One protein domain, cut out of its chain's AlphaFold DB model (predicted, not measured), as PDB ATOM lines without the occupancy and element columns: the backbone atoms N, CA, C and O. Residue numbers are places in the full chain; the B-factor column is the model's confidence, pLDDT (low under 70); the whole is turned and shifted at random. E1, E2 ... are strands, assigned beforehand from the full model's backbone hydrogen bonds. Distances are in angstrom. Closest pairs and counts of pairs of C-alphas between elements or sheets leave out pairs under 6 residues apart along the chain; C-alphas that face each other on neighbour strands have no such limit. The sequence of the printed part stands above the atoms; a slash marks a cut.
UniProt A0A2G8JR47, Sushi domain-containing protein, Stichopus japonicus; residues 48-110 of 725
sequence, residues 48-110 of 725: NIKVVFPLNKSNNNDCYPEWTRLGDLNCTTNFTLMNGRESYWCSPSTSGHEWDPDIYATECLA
ATOM      1  N   ASN A  48     -49.771  11.862 -52.176       77.38
ATOM      2  CA  ASN A  48     -49.679  13.308 -52.003       77.38
ATOM      3  C   ASN A  48     -48.906  13.675 -50.724       77.38
ATOM      4  O   ASN A  48     -49.416  13.614 -49.598       77.38
ATOM      5  N   ILE A  49     -47.658  14.110 -50.902       72.38
ATOM      6  CA  ILE A  49     -46.770  14.485 -49.797       72.38
ATOM      7  C   ILE A  49     -46.888  15.982 -49.501       72.38
ATOM      8  O   ILE A  49     -46.346  16.835 -50.213       72.38
ATOM      9  N   LYS A  50     -47.515  16.338 -48.376       67.38
ATOM     10  CA  LYS A  50     -47.551  17.734 -47.915       67.38
ATOM     11  C   LYS A  50     -46.297  18.077 -47.104       67.38
ATOM     12  O   LYS A  50     -46.322  18.158 -45.877       67.38
ATOM     13  N   VAL A  51     -45.178  18.286 -47.794       60.91
ATOM     14  CA  VAL A  51     -43.883  18.602 -47.163       60.91
ATOM     15  C   VAL A  51     -43.860  20.028 -46.583       60.91
ATOM     16  O   VAL A  51     -44.327  20.976 -47.213       60.91
ATOM     17  N   VAL A  52     -43.277  20.205 -45.386       49.66
ATOM     18  CA  VAL A  52     -43.144  21.519 -44.711       49.66
ATOM     19  C   VAL A  52     -41.736  22.148 -44.838       49.66
ATOM     20  O   VAL A  52     -41.587  23.327 -44.530       49.66
ATOM     21  N   PHE A  53     -40.708  21.459 -45.356       49.91
ATOM     22  CA  PHE A  53     -39.343  22.009 -45.540       49.91
ATOM     23  C   PHE A  53     -38.596  21.392 -46.749       49.91
ATOM     24  O   PHE A  53     -38.950  20.291 -47.148       49.91
ATOM     25  N   PRO A  54     -37.586  22.058 -47.353       41.34
ATOM     26  CA  PRO A  54     -36.922  21.580 -48.578       41.34
ATOM     27  C   PRO A  54     -35.964  20.389 -48.330       41.34
ATOM     28  O   PRO A  54     -35.230  20.397 -47.342       41.34
ATOM     29  N   LEU A  55     -35.967  19.385 -49.226       48.00
ATOM     30  CA  LEU A  55     -35.369  18.035 -49.065       48.00
ATOM     31  C   LEU A  55     -34.411  17.670 -50.228       48.00
ATOM     32  O   LEU A  55     -34.671  18.055 -51.360       48.00
ATOM     33  N   ASN A  56     -33.311  16.947 -49.944       45.88
ATOM     34  CA  ASN A  56     -32.128  16.684 -50.804       45.88
ATOM     35  C   ASN A  56     -32.206  15.390 -51.661       45.88
ATOM     36  O   ASN A  56     -32.904  14.455 -51.286       45.88
ATOM     37  N   LYS A  57     -31.436  15.329 -52.765       42.47
ATOM     38  CA  LYS A  57     -31.378  14.248 -53.770       42.47
ATOM     39  C   LYS A  57     -30.142  13.360 -53.543       42.47
ATOM     40  O   LYS A  57     -29.047  13.680 -53.996       42.47
ATOM     41  N   SER A  58     -30.311  12.261 -52.816       46.88
ATOM     42  CA  SER A  58     -29.344  11.157 -52.729       46.88
ATOM     43  C   SER A  58     -30.110   9.863 -52.964       46.88
ATOM     44  O   SER A  58     -31.183   9.688 -52.398       46.88
ATOM     45  N   ASN A  59     -29.578   8.967 -53.792       48.53
ATOM     46  CA  ASN A  59     -30.225   7.716 -54.209       48.53
ATOM     47  C   ASN A  59     -30.195   6.632 -53.112       48.53
ATOM     48  O   ASN A  59     -30.143   5.449 -53.420       48.53
ATOM     49  N   ASN A  60     -30.154   7.038 -51.844       56.72
ATOM     50  CA  ASN A  60     -30.054   6.149 -50.696       56.72
ATOM     51  C   ASN A  60     -31.229   6.450 -49.766       56.72
ATOM     52  O   ASN A  60     -31.506   7.623 -49.513       56.72
ATOM     53  N   ASN A  61     -31.876   5.413 -49.231       61.09
ATOM     54  CA  ASN A  61     -33.058   5.501 -48.357       61.09
ATOM     55  C   ASN A  61     -32.795   6.180 -46.991       61.09
ATOM     56  O   ASN A  61     -33.635   6.132 -46.093       61.09
ATOM     57  N   ASP A  62     -31.646   6.833 -46.832       67.69
ATOM     58  CA  ASP A  62     -31.209   7.463 -45.598       67.69
ATOM     59  C   ASP A  62     -31.922   8.806 -45.382       67.69
ATOM     60  O   ASP A  62     -31.937   9.691 -46.243       67.69
ATOM     61  N   CYS A  63     -32.471   8.994 -44.186       75.44
ATOM     62  CA  CYS A  63     -32.941  10.294 -43.720       75.44
ATOM     63  C   CYS A  63     -31.844  10.988 -42.892       75.44
ATOM     64  O   CYS A  63     -30.907  10.356 -42.407       75.44
ATOM     65  N   TYR A  64     -31.931  12.309 -42.708       74.31
ATOM     66  CA  TYR A  64     -30.976  13.033 -41.860       74.31
ATOM     67  C   TYR A  64     -31.512  13.221 -40.433       74.31
ATOM     68  O   TYR A  64     -32.690  13.544 -40.271       74.31
ATOM     69  N   PRO A  65     -30.672  13.118 -39.385       71.44
ATOM     70  CA  PRO A  65     -31.101  13.264 -37.988       71.44
ATOM     71  C   PRO A  65     -31.761  14.614 -37.664       71.44
ATOM     72  O   PRO A  65     -32.551  14.714 -36.724       71.44
ATOM     73  N   GLU A  66     -31.457  15.671 -38.417       71.44
ATOM     74  CA  GLU A  66     -32.129  16.969 -38.307       71.44
ATOM     75  C   GLU A  66     -33.590  16.968 -38.803       71.44
ATOM     76  O   GLU A  66     -34.359  17.866 -38.440       71.44
ATOM     77  N   TRP A  67     -34.007  15.971 -39.591       69.50
ATOM     78  CA  TRP A  67     -35.370  15.824 -40.104       69.50
ATOM     79  C   TRP A  67     -36.235  15.084 -39.088       69.50
ATOM     80  O   TRP A  67     -36.430  13.876 -39.128       69.50
ATOM     81  N   THR A  68     -36.780  15.835 -38.137       68.88
ATOM     82  CA  THR A  68     -37.540  15.240 -37.028       68.88
ATOM     83  C   THR A  68     -38.943  14.770 -37.415       68.88
ATOM     84  O   THR A  68     -39.505  13.948 -36.697       68.88
ATOM     85  N   ARG A  69     -39.531  15.279 -38.511       73.62
ATOM     86  CA  ARG A  69     -40.869  14.880 -38.986       73.62
ATOM     87  C   ARG A  69     -41.079  15.252 -40.458       73.62
ATOM     88  O   ARG A  69     -40.995  16.435 -40.797       73.62
ATOM     89  N   LEU A  70     -41.400  14.271 -41.298       67.50
ATOM     90  CA  LEU A  70     -41.996  14.506 -42.614       67.50
ATOM     91  C   LEU A  70     -43.493  14.804 -42.414       67.50
ATOM     92  O   LEU A  70     -44.101  14.294 -41.472       67.50
ATOM     93  N   GLY A  71     -44.060  15.700 -43.224       69.50
ATOM     94  CA  GLY A  71     -45.467  16.105 -43.114       69.50
ATOM     95  C   GLY A  71     -46.453  14.953 -43.325       69.50
ATOM     96  O   GLY A  71     -46.050  13.812 -43.530       69.50
ATOM     97  N   ASP A  72     -47.749  15.259 -43.258       76.19
ATOM     98  CA  ASP A  72     -48.772  14.219 -43.345       76.19
ATOM     99  C   ASP A  72     -48.854  13.656 -44.780       76.19
ATOM    100  O   ASP A  72     -49.039  14.425 -45.733       76.19
ATOM    101  N   LEU A  73     -48.687  12.335 -44.927       78.12
ATOM    102  CA  LEU A  73     -48.887  11.617 -46.189       78.12
ATOM    103  C   LEU A  73     -50.371  11.326 -46.372       78.12
ATOM    104  O   LEU A  73     -51.017  10.811 -45.462       78.12
ATOM    105  N   ASN A  74     -50.910  11.661 -47.541       84.19
ATOM    106  CA  ASN A  74     -52.269  11.292 -47.919       84.19
ATOM    107  C   ASN A  74     -52.249  10.788 -49.354       84.19
ATOM    108  O   ASN A  74     -51.587  11.396 -50.186       84.19
ATOM    109  N   CYS A  75     -52.998   9.739 -49.661       85.19
ATOM    110  CA  CYS A  75     -53.211   9.361 -51.050       85.19
ATOM    111  C   CYS A  75     -54.119  10.373 -51.768       85.19
ATOM    112  O   CYS A  75     -54.794  11.203 -51.135       85.19
ATOM    113  N   THR A  76     -54.143  10.317 -53.096       84.38
ATOM    114  CA  THR A  76     -55.166  10.971 -53.915       84.38
ATOM    115  C   THR A  76     -56.568  10.496 -53.520       84.38
ATOM    116  O   THR A  76     -56.774   9.569 -52.733       84.38
ATOM    117  N   THR A  77     -57.584  11.234 -53.974       80.88
ATOM    118  CA  THR A  77     -58.961  11.001 -53.518       80.88
ATOM    119  C   THR A  77     -59.402   9.582 -53.884       80.88
ATOM    120  O   THR A  77     -59.319   9.212 -55.047       80.88
ATOM    121  N   ASN A  78     -59.920   8.844 -52.895       82.62
ATOM    122  CA  ASN A  78     -60.392   7.454 -52.976       82.62
ATOM    123  C   ASN A  78     -59.313   6.356 -52.976       82.62
ATOM    124  O   ASN A  78     -59.669   5.194 -53.077       82.62
ATOM    125  N   PHE A  79     -58.031   6.668 -52.800       87.75
ATOM    126  CA  PHE A  79     -56.999   5.643 -52.599       87.75
ATOM    127  C   PHE A  79     -56.808   5.330 -51.109       87.75
ATOM    128  O   PHE A  79     -56.957   6.210 -50.252       87.75
ATOM    129  N   THR A  80     -56.460   4.081 -50.792       87.56
ATOM    130  CA  THR A  80     -56.208   3.640 -49.411       87.56
ATOM    131  C   THR A  80     -54.709   3.581 -49.141       87.56
ATOM    132  O   THR A  80     -53.983   2.857 -49.813       87.56
ATOM    133  N   LEU A  81     -54.250   4.294 -48.112       88.19
ATOM    134  CA  LEU A  81     -52.856   4.250 -47.670       88.19
ATOM    135  C   LEU A  81     -52.572   2.927 -46.939       88.19
ATOM    136  O   LEU A  81     -53.065   2.727 -45.824       88.19
ATOM    137  N   MET A  82     -51.766   2.045 -47.531       82.31
ATOM    138  CA  MET A  82     -51.337   0.795 -46.899       82.31
ATOM    139  C   MET A  82     -50.018   0.963 -46.160       82.31
ATOM    140  O   MET A  82     -49.117   1.668 -46.605       82.31
ATOM    141  N   ASN A  83     -49.918   0.323 -44.992       71.88
ATOM    142  CA  ASN A  83     -48.736   0.315 -44.115       71.88
ATOM    143  C   ASN A  83     -48.253   1.693 -43.613       71.88
ATOM    144  O   ASN A  83     -47.347   1.766 -42.778       71.88
ATOM    145  N   GLY A  84     -48.894   2.781 -44.038       63.59
ATOM    146  CA  GLY A  84     -48.530   4.133 -43.663       63.59
ATOM    147  C   GLY A  84     -49.123   4.571 -42.328       63.59
ATOM    148  O   GLY A  84     -50.298   4.358 -42.022       63.59
ATOM    149  N   ARG A  85     -48.309   5.250 -41.520       69.81
ATOM    150  CA  ARG A  85     -48.838   6.174 -40.508       69.81
ATOM    151  C   ARG A  85     -49.021   7.523 -41.177       69.81
ATOM    152  O   ARG A  85     -48.224   7.890 -42.018       69.81
ATOM    153  N   GLU A  86     -49.953   8.342 -40.705       70.81
ATOM    154  CA  GLU A  86     -50.066   9.735 -41.169       70.81
ATOM    155  C   GLU A  86     -48.794  10.567 -40.902       70.81
ATOM    156  O   GLU A  86     -48.701  11.703 -41.338       70.81
ATOM    157  N   SER A  87     -47.807  10.058 -40.158       75.81
ATOM    158  CA  SER A  87     -46.586  10.790 -39.837       75.81
ATOM    159  C   SER A  87     -45.359   9.892 -39.832       75.81
ATOM    160  O   SER A  87     -45.374   8.855 -39.165       75.81
ATOM    161  N   TYR A  88     -44.291  10.380 -40.457       80.31
ATOM    162  CA  TYR A  88     -43.004   9.705 -40.595       80.31
ATOM    163  C   TYR A  88     -41.934  10.529 -39.887       80.31
ATOM    164  O   TYR A  88     -41.925  11.765 -39.973       80.31
ATOM    165  N   TRP A  89     -41.031   9.868 -39.175       84.25
ATOM    166  CA  TRP A  89     -39.885  10.518 -38.544       84.25
ATOM    167  C   TRP A  89     -38.604   9.776 -38.895       84.25
ATOM    168  O   TRP A  89     -38.614   8.587 -39.198       84.25
ATOM    169  N   CYS A  90     -37.493  10.503 -38.865       83.81
ATOM    170  CA  CYS A  90     -36.185   9.914 -39.068       83.81
ATOM    171  C   CYS A  90     -35.709   9.257 -37.766       83.81
ATOM    172  O   CYS A  90     -35.524   9.946 -36.753       83.81
ATOM    173  N   SER A  91     -35.529   7.938 -37.779       83.31
ATOM    174  CA  SER A  91     -35.072   7.145 -36.635       83.31
ATOM    175  C   SER A  91     -33.643   6.638 -36.866       83.31
ATOM    176  O   SER A  91     -33.295   6.275 -37.986       83.31
ATOM    177  N   PRO A  92     -32.787   6.558 -35.831       83.44
ATOM    178  CA  PRO A  92     -31.495   5.884 -35.949       83.44
ATOM    179  C   PRO A  92     -31.673   4.390 -36.279       83.44
ATOM    180  O   PRO A  92     -32.425   3.705 -35.583       83.44
ATOM    181  N   SER A  93     -30.940   3.881 -37.272       82.50
ATOM    182  CA  SER A  93     -30.887   2.464 -37.668       82.50
ATOM    183  C   SER A  93     -29.466   1.893 -37.513       82.50
ATOM    184  O   SER A  93     -28.525   2.593 -37.128       82.50
ATOM    185  N   THR A  94     -29.278   0.598 -37.782       82.75
ATOM    186  CA  THR A  94     -27.943  -0.035 -37.792       82.75
ATOM    187  C   THR A  94     -27.071   0.404 -38.972       82.75
ATOM    188  O   THR A  94     -25.847   0.309 -38.879       82.75
ATOM    189  N   SER A  95     -27.697   0.880 -40.049       81.38
ATOM    190  CA  SER A  95     -27.076   1.339 -41.301       81.38
ATOM    191  C   SER A  95     -26.838   2.852 -41.317       81.38
ATOM    192  O   SER A  95     -26.030   3.332 -42.107       81.38
ATOM    193  N   GLY A  96     -27.508   3.607 -40.441       86.44
ATOM    194  CA  GLY A  96     -27.505   5.066 -40.470       86.44
ATOM    195  C   GLY A  96     -28.729   5.642 -39.768       86.44
ATOM    196  O   GLY A  96     -28.933   5.407 -38.576       86.44
ATOM    197  N   HIS A  97     -29.522   6.432 -40.486       82.31
ATOM    198  CA  HIS A  97     -30.868   6.801 -40.057       82.31
ATOM    199  C   HIS A  97     -31.843   6.468 -41.181       82.31
ATOM    200  O   HIS A  97     -31.587   6.796 -42.335       82.31
ATOM    201  N   GLU A  98     -32.962   5.852 -40.829       84.00
ATOM    202  CA  GLU A  98     -33.992   5.397 -41.761       84.00
ATOM    203  C   GLU A  98     -35.338   6.023 -41.388       84.00
ATOM    204  O   GLU A  98     -35.573   6.415 -40.235       84.00
ATOM    205  N   TRP A  99     -36.219   6.150 -42.377       82.81
ATOM    206  CA  TRP A  99     -37.598   6.547 -42.127       82.81
ATOM    207  C   TRP A  99     -38.315   5.462 -41.322       82.81
ATOM    208  O   TRP A  99     -38.218   4.278 -41.628       82.81
ATOM    209  N   ASP A 100     -39.027   5.877 -40.275       80.50
ATOM    210  CA  ASP A 100     -39.837   5.002 -39.431       80.50
ATOM    211  C   ASP A 100     -41.285   5.533 -39.385       80.50
ATOM    212  O   ASP A 100     -41.523   6.616 -38.828       80.50
ATOM    213  N   PRO A 101     -42.264   4.815 -39.979       78.44
ATOM    214  CA  PRO A 101     -42.089   3.610 -40.811       78.44
ATOM    215  C   PRO A 101     -41.376   3.913 -42.148       78.44
ATOM    216  O   PRO A 101     -41.206   5.079 -42.498       78.44
ATOM    217  N   ASP A 102     -40.950   2.886 -42.890       80.75
ATOM    218  CA  ASP A 102     -40.298   3.078 -44.193       80.75
ATOM    219  C   ASP A 102     -41.275   3.729 -45.191       80.75
ATOM    220  O   ASP A 102     -42.354   3.202 -45.471       80.75
ATOM    221  N   ILE A 103     -40.912   4.906 -45.706       77.81
ATOM    222  CA  ILE A 103     -41.740   5.649 -46.661       77.81
ATOM    223  C   ILE A 103     -41.802   4.961 -48.026       77.81
ATOM    224  O   ILE A 103     -42.805   5.102 -48.715       77.81
ATOM    225  N   TYR A 104     -40.775   4.190 -48.393       78.00
ATOM    226  CA  TYR A 104     -40.737   3.471 -49.668       78.00
ATOM    227  C   TYR A 104     -41.578   2.193 -49.648       78.00
ATOM    228  O   TYR A 104     -41.920   1.677 -50.701       78.00
ATOM    229  N   ALA A 105     -41.948   1.711 -48.460       79.12
ATOM    230  CA  ALA A 105     -42.907   0.622 -48.281       79.12
ATOM    231  C   ALA A 105     -44.357   1.129 -48.129       79.12
ATOM    232  O   ALA A 105     -45.249   0.368 -47.747       79.12
ATOM    233  N   THR A 106     -44.584   2.435 -48.320       83.44
ATOM    234  CA  THR A 106     -45.915   3.039 -48.263       83.44
ATOM    235  C   THR A 106     -46.488   3.122 -49.670       83.44
ATOM    236  O   THR A 106     -45.954   3.839 -50.511       83.44
ATOM    237  N   GLU A 107     -47.610   2.447 -49.880       88.06
ATOM    238  CA  GLU A 107     -48.300   2.374 -51.168       88.06
ATOM    239  C   GLU A 107     -49.729   2.907 -51.030       88.06
ATOM    240  O   GLU A 107     -50.372   2.776 -49.974       88.06
ATOM    241  N   CYS A 108     -50.222   3.533 -52.093       90.19
ATOM    242  CA  CYS A 108     -51.596   3.980 -52.228       90.19
ATOM    243  C   CYS A 108     -52.342   2.978 -53.097       90.19
ATOM    244  O   CYS A 108     -52.226   2.975 -54.316       90.19
ATOM    245  N   LEU A 109     -53.152   2.131 -52.467       91.69
ATOM    246  CA  LEU A 109     -53.890   1.111 -53.201       91.69
ATOM    247  C   LEU A 109     -55.144   1.691 -53.848       91.69
ATOM    248  O   LEU A 109     -55.892   2.457 -53.220       91.69
ATOM    249  N   ALA A 110     -55.361   1.301 -55.101       90.25
ATOM    250  CA  ALA A 110     -56.435   1.805 -55.937       90.25
ATOM    251  C   ALA A 110     -57.821   1.394 -55.406       90.25
ATOM    252  O   ALA A 110     -57.990   0.291 -54.871       90.25
TER     253      ALA A 110
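AT A GLANCE: This is residues 48 to 110 of the 725 residues of the protein "Sushi domain-containing protein" of Stichopus japonicus (UniProt A0A2G8JR47). This model has little regular structure: two small antiparallel two-stranded sheets, E3 - E4 and E2 - E5, lie toward opposite ends of the long axis. A long loop, residues 48 to 72, swings from beside E1, near E2 - E5, to the E3 - E4 end and back. The printed part has 63 residues, no named helix and five named strands, E1 to E5, with 17 residues: all strand. It is compact, radius of gyration of the C-alphas 12.1 A, spans 35 by 23 by 19 A.

HOW THE PARTS SIT: E3, residues 89 to 92, and E4, residues 97 to 100, form an antiparallel hairpin; N 91 and O 98, 2.9 A, are within hydrogen-bond range. E2, residues 80 to 82, and E5, residues 107 to 109, are antiparallel neighbours; N 82 and O 107, 2.9 A, are within range. E1, residues 73 to 75, pairs with no named strand. E1, E2 and E5 are each apart from E3 and E4.

IN THESE COORDINATES: E3 measures 9.9 A, E4 9.2 A. E1 begins at C-alpha 73 (-48.887, 11.617, -46.189); E5 ends at C-alpha 109 (-53.890, 1.111, -53.201).

THE WHOLE: The farthest C-alphas, Asn 78 and Thr 94, are 36.6 A apart. The printed part has no cut. Nineteen residues, among them 50 to 62, have pLDDT under 70.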